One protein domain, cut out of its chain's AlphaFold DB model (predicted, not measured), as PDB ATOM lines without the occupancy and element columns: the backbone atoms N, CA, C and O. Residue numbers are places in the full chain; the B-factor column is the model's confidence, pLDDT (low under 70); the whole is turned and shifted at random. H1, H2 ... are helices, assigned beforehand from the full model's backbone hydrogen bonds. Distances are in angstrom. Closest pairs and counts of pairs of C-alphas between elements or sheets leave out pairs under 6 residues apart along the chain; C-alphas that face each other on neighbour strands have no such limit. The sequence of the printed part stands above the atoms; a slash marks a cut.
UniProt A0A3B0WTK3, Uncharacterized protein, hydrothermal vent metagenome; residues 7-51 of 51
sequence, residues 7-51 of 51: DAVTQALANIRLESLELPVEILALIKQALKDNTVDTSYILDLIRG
ATOM      1  N   ASP A   7     110.414 -23.913  22.590       73.75
ATOM      2  CA  ASP A   7     110.043 -25.313  22.380       73.75
ATOM      3  C   ASP A   7     109.640 -25.575  20.927       73.75
ATOM      4  O   ASP A   7     110.102 -26.544  20.325       73.75
ATOM      5  N   ALA A   8     108.868 -24.666  20.319       73.69
ATOM      6  CA  ALA A   8     108.473 -24.778  18.916       73.69
ATOM      7  C   ALA A   8     109.687 -24.766  17.971       73.69
ATOM      8  O   ALA A   8     109.753 -25.552  17.026       73.69
ATOM      9  N   VAL A   9     110.687 -23.923  18.251       75.62
ATOM     10  CA  VAL A   9     111.939 -23.892  17.474       75.62
ATOM     11  C   VAL A   9     112.752 -25.161  17.674       75.62
ATOM     12  O   VAL A   9     113.286 -25.713  16.715       75.62
ATOM     13  N   THR A  10     112.835 -25.641  18.912       77.25
ATOM     14  CA  THR A  10     113.565 -26.870  19.236       77.25
ATOM     15  C   THR A  10     112.944 -28.070  18.525       77.25
ATOM     16  O   THR A  10     113.665 -28.874  17.935       77.25
ATOM     17  N   GLN A  11     111.613 -28.153  18.498       75.94
ATOM     18  CA  GLN A  11     110.879 -29.189  17.781       75.94
ATOM     19  C   GLN A  11     111.060 -29.076  16.260       75.94
ATOM     20  O   GLN A  11     111.307 -30.083  15.599       75.94
ATOM     21  N   ALA A  12     111.012 -27.865  15.698       77.62
ATOM     22  CA  ALA A  12     111.255 -27.646  14.272       77.62
ATOM     23  C   ALA A  12     112.678 -28.061  13.857       77.62
ATOM     24  O   ALA A  12     112.854 -28.771  12.869       77.62
ATOM     25  N   LEU A  13     113.694 -27.692  14.646       76.38
ATOM     26  CA  LEU A  13     115.079 -28.115  14.420       76.38
ATOM     27  C   LEU A  13     115.245 -29.633  14.557       76.38
ATOM     28  O   LEU A  13     116.003 -30.233  13.797       76.38
ATOM     29  N   ALA A  14     114.546 -30.268  15.501       77.69
ATOM     30  CA  ALA A  14     114.564 -31.718  15.655       77.69
ATOM     31  C   ALA A  14     113.972 -32.427  14.427       77.69
ATOM     32  O   ALA A  14     114.590 -33.361  13.922       77.69
ATOM     33  N   ASN A  15     112.842 -31.946  13.903       80.12
ATOM     34  CA  ASN A  15     112.213 -32.502  12.701       80.12
ATOM     35  C   ASN A  15     113.127 -32.395  11.475       80.12
ATOM     36  O   ASN A  15     113.313 -33.373  10.762       80.12
ATOM     37  N   ILE A  16     113.777 -31.245  11.285       78.62
ATOM     38  CA  ILE A  16     114.717 -31.029  10.176       78.62
ATOM     39  C   ILE A  16     115.888 -32.022  10.239       78.62
ATOM     40  O   ILE A  16     116.259 -32.613   9.226       78.62
ATOM     41  N   ARG A  17     116.423 -32.285  11.440       76.06
ATOM     42  CA  ARG A  17     117.477 -33.297  11.637       76.06
ATOM     43  C   ARG A  17     116.978 -34.723  11.405       76.06
ATOM     44  O   ARG A  17     117.729 -35.530  10.869       76.06
ATOM     45  N   LEU A  18     115.743 -35.038  11.804       76.44
ATOM     46  CA  LEU A  18     115.124 -36.349  11.573       76.44
ATOM     47  C   LEU A  18     114.910 -36.622  10.080       76.44
ATOM     48  O   LEU A  18     115.122 -37.742   9.625       76.44
ATOM     49  N   GLU A  19     114.561 -35.592   9.314       81.25
ATOM     50  CA  GLU A  19     114.402 -35.668   7.859       81.25
ATOM     51  C   GLU A  19     115.739 -35.615   7.098       81.25
ATOM     52  O   GLU A  19     115.749 -35.634   5.870       81.25
ATOM     53  N   SER A  20     116.882 -35.591   7.804       73.75
ATOM     54  CA  SER A  20     118.230 -35.442   7.220       73.75
ATOM     55  C   SER A  20     118.374 -34.205   6.323       73.75
ATOM     56  O   SER A  20     119.216 -34.166   5.427       73.75
ATOM     57  N   LEU A  21     117.551 -33.186   6.570       74.88
ATOM     58  CA  LEU A  21     117.627 -31.901   5.899       74.88
ATOM     59  C   LEU A  21     118.676 -31.050   6.619       74.88
ATOM     60  O   LEU A  21     118.646 -30.886   7.839       74.88
ATOM     61  N   GLU A  22     119.624 -30.501   5.866       70.69
ATOM     62  CA  GLU A  22     120.633 -29.606   6.420       70.69
ATOM     63  C   GLU A  22     120.193 -28.153   6.248       70.69
ATOM     64  O   GLU A  22     119.975 -27.665   5.139       70.69
ATOM     65  N   LEU A  23     120.064 -27.446   7.371       73.56
ATOM     66  CA  LEU A  23     119.915 -25.996   7.363       73.56
ATOM     67  C   LEU A  23     121.274 -25.343   7.080       73.56
ATOM     68  O   LEU A  23     122.265 -25.716   7.716       73.56
ATOM     69  N   PRO A  24     121.314 -24.301   6.234       80.25
ATOM     70  CA  PRO A  24     122.473 -23.433   6.110       80.25
ATOM     71  C   PRO A  24     122.951 -22.926   7.476       80.25
ATOM     72  O   PRO A  24     122.154 -22.509   8.323       80.25
ATOM     73  N   VAL A  25     124.270 -22.934   7.680       77.62
ATOM     74  CA  VAL A  25     124.907 -22.565   8.958       77.62
ATOM     75  C   VAL A  25     124.518 -21.149   9.398       77.62
ATOM     76  O   VAL A  25     124.307 -20.908  10.586       77.62
ATOM     77  N   GLU A  26     124.351 -20.235   8.441       75.56
ATOM     78  CA  GLU A  26     123.932 -18.847   8.670       75.56
ATOM     79  C   GLU A  26     122.532 -18.759   9.292       75.56
ATOM     80  O   GLU A  26     122.325 -18.044  10.272       75.56
ATOM     81  N   ILE A  27     121.584 -19.561   8.803       77.25
ATOM     82  CA  ILE A  27     120.212 -19.612   9.329       77.25
ATOM     83  C   ILE A  27     120.211 -20.201  10.741       77.25
ATOM     84  O   ILE A  27     119.525 -19.710  11.635       77.25
ATOM     85  N   LEU A  28     121.031 -21.225  10.977       78.12
ATOM     86  CA  LEU A  28     121.174 -21.852  12.288       78.12
ATOM     87  C   LEU A  28     121.762 -20.880  13.327       78.12
ATOM     88  O   LEU A  28     121.332 -20.869  14.484       78.12
ATOM     89  N   ALA A  29     122.721 -20.047  12.918       79.19
ATOM     90  CA  ALA A  29     123.287 -18.994  13.755       79.19
ATOM     91  C   ALA A  29     122.245 -17.914  14.085       79.19
ATOM     92  O   ALA A  29     122.100 -17.553  15.254       79.19
ATOM     93  N   LEU A  30     121.461 -17.481  13.092       75.69
ATOM     94  CA  LEU A  30     120.379 -16.512  13.280       75.69
ATOM     95  C   LEU A  30     119.291 -17.035  14.219       75.69
ATOM     96  O   LEU A  30     118.872 -16.310  15.112       75.69
ATOM     97  N   ILE A  31     118.886 -18.302  14.092       76.44
ATOM     98  CA  ILE A  31     117.915 -18.935  15.000       76.44
ATOM     99  C   ILE A  31     118.467 -19.008  16.433       76.44
ATOM    100  O   ILE A  31     117.749 -18.757  17.397       76.44
ATOM    101  N   LYS A  32     119.751 -19.329  16.617       76.69
ATOM    102  CA  LYS A  32     120.354 -19.360  17.961       76.69
ATOM    103  C   LYS A  32     120.442 -17.973  18.589       76.69
ATOM    104  O   LYS A  32     120.203 -17.834  19.786       76.69
ATOM    105  N   GLN A  33     120.772 -16.960  17.795       75.69
ATOM    106  CA  GLN A  33     120.800 -15.575  18.248       75.69
ATOM    107  C   GLN A  33     119.385 -15.064  18.554       75.69
ATOM    108  O   GLN A  33     119.173 -14.443  19.590       75.69
ATOM    109  N   ALA A  34     118.400 -15.444  17.735       71.69
ATOM    110  CA  ALA A  34     116.976 -15.202  17.958       71.69
ATOM    111  C   ALA A  34     116.494 -15.696  19.317       71.69
ATOM    112  O   ALA A  34     115.837 -14.962  20.049       71.69
ATOM    113  N   LEU A  35     116.847 -16.938  19.651       70.75
ATOM    114  CA  LEU A  35     116.490 -17.561  20.919       70.75
ATOM    115  C   LEU A  35     117.187 -16.906  22.115       70.75
ATOM    116  O   LEU A  35     116.656 -16.943  23.220       70.75
ATOM    117  N   LYS A  36     118.379 -16.336  21.912       75.00
ATOM    118  CA  LYS A  36     119.160 -15.704  22.978       75.00
ATOM    119  C   LYS A  36     118.704 -14.274  23.265       75.00
ATOM    120  O   LYS A  36     118.558 -13.911  24.426       75.00
ATOM    121  N   ASP A  37     118.481 -13.491  22.215       70.88
ATOM    122  CA  ASP A  37     118.172 -12.065  22.326       70.88
ATOM    123  C   ASP A  37     116.656 -11.796  22.316       70.88
ATOM    124  O   ASP A  37     116.232 -10.679  22.595       70.88
ATOM    125  N   ASN A  38     115.830 -12.816  22.035       65.06
ATOM    126  CA  ASN A  38     114.361 -12.758  21.967       65.06
ATOM    127  C   ASN A  38     113.822 -11.707  20.968       65.06
ATOM    128  O   ASN A  38     112.686 -11.249  21.064       65.06
ATOM    129  N   THR A  39     114.667 -11.290  20.022       63.84
ATOM    130  CA  THR A  39     114.479 -10.099  19.174       63.84
ATOM    131  C   THR A  39     114.358 -10.409  17.693       63.84
ATOM    132  O   THR A  39     113.944  -9.539  16.929       63.84
ATOM    133  N   VAL A  40     114.709 -11.618  17.250       61.22
ATOM    134  CA  VAL A  40     114.686 -11.914  15.816       61.22
ATOM    135  C   VAL A  40     113.271 -12.279  15.399       61.22
ATOM    136  O   VAL A  40     112.661 -13.244  15.872       61.22
ATOM    137  N   ASP A  41     112.762 -11.467  14.484       66.00
ATOM    138  CA  ASP A  41     111.488 -11.679  13.837       66.00
ATOM    139  C   ASP A  41     111.593 -12.876  12.874       66.00
ATOM    140  O   ASP A  41     112.450 -12.914  11.990       66.00
ATOM    141  N   THR A  42     110.707 -13.862  13.033       67.81
ATOM    142  CA  THR A  42     110.572 -15.002  12.107       67.81
ATOM    143  C   THR A  42     110.416 -14.572  10.650       67.81
ATOM    144  O   THR A  42     110.855 -15.294   9.761       67.81
ATOM    145  N   SER A  43     109.854 -13.388  10.399       66.88
ATOM    146  CA  SER A  43     109.743 -12.789   9.073       66.88
ATOM    147  C   SER A  43     111.114 -12.541   8.443       66.88
ATOM    148  O   SER A  43     111.304 -12.889   7.287       66.88
ATOM    149  N   TYR A  44     112.101 -12.070   9.211       68.25
ATOM    150  CA  TYR A  44     113.459 -11.842   8.708       68.25
ATOM    151  C   TYR A  44     114.148 -13.149   8.284       68.25
ATOM    152  O   TYR A  44     114.803 -13.215   7.246       68.25
ATOM    153  N   ILE A  45     113.963 -14.219   9.064       68.69
ATOM    154  CA  ILE A  45     114.505 -15.547   8.735       68.69
ATOM    155  C   ILE A  45     113.795 -16.130   7.502       68.69
ATOM    156  O   ILE A  45     114.439 -16.737   6.649       68.69
ATOM    157  N   LEU A  46     112.478 -15.943   7.392       69.75
ATOM    158  CA  LEU A  46     111.692 -16.403   6.246       69.75
ATOM    159  C   LEU A  46     112.065 -15.673   4.953       69.75
ATOM    160  O   LEU A  46     112.112 -16.316   3.906       69.75
ATOM    161  N   ASP A  47     112.346 -14.373   5.022       70.00
ATOM    162  CA  ASP A  47     112.783 -13.587   3.868       70.00
ATOM    163  C   ASP A  47     114.161 -14.061   3.374       70.00
ATOM    164  O   ASP A  47     114.338 -14.279   2.179       70.00
ATOM    165  N   LEU A  48     115.092 -14.370   4.286       66.75
ATOM    166  CA  LEU A  48     116.395 -14.961   3.942       66.75
ATOM    167  C   LEU A  48     116.296 -16.345   3.282       66.75
ATOM    168  O   LEU A  48     117.119 -16.684   2.438       66.75
ATOM    169  N   ILE A  49     115.306 -17.157   3.665       68.88
ATOM    170  CA  ILE A  49     115.074 -18.481   3.060       68.88
ATOM    171  C   ILE A  49     114.441 -18.360   1.670       68.88
ATOM    172  O   ILE A  49     114.663 -19.217   0.816       68.88
ATOM    173  N   ARG A  50     113.614 -17.333   1.448       71.50
ATOM    174  CA  ARG A  50     112.868 -17.147   0.196       71.50
ATOM    175  C   ARG A  50     113.701 -16.529  -0.927       71.50
ATOM    176  O   ARG A  50     113.373 -16.810  -2.078       71.50
ATOM    177  N   GLY A  51     114.777 -15.810  -0.591       52.66
ATOM    178  CA  GLY A  51     115.661 -15.147  -1.555       52.66
ATOM    179  C   GLY A  51     115.132 -13.792  -1.993       52.66
ATOM    180  O   GLY A  51     114.012 -13.745  -2.546       52.66
TER     181      GLY A  51
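Overview. This is residues 7 to 51 of the 51 residues of an uncharacterized protein of hydrothermal vent metagenome (UniProt A0A3B0WTK3). Three helices run out, back and out again as a loosely joined three-helix fold, their centres making a triangle: H3 folds back beside H2 and runs opposite ways to it after a tight link, while H1 is near H2 but touches neither of the other two. Contacts between the helices are few, and residues 14 to 20, the last part of H1 and the beginning of its link, stick out at one side. The printed part has 45 residues, with three named helices in the order H1, H2, H3 and no named strand; the class is all helix. The whole is compact, with a radius of gyration of the C-alphas of 10.5 A, and rounded, spanning 27 by 26 by 15 A.

Along the chain. H1 is residues 7 to 18, 16.3 A from first to last C-alpha, and begins with C-alpha 7 at (110.043, -25.313, 22.380). H2, the longest helix, is residues 25 to 37 and 18.3 A long, with C-alpha 25 at (124.907, -22.565, 8.958). H3 is residues 42 to 50 and 12.3 A long, ending with C-alpha 50 at (112.868, -17.147, 0.196).

Arrangement. H1 and H2 are near each other, with 7 pairs of C-alphas within 10 A. H2 and H3 form a helical hairpin and only just touch, with 3 pairs of C-alphas within 8 A. Their closest C-alphas, those of Ile 27 and Ile 45, are 7.0 A apart, and H2 touches H3 with residues 27 to 31 alone. They run opposite ways at a shallow tilt of 6 degrees. H1 and H3 are apart. In H1, H2 and H3 every O i to N i+4 pair is within hydrogen-bond range.

Size, cuts and confidence. The C-alphas of Ser 20 and Thr 39, the two farthest apart, are 28.3 A apart. The printed part has no cut. The link from H1 to H2 is short and that from H2 to H3 is tight. Mean pLDDT of the printed part is 72.9; residues 38 to 46, 48 to 49 and 51 are under 70.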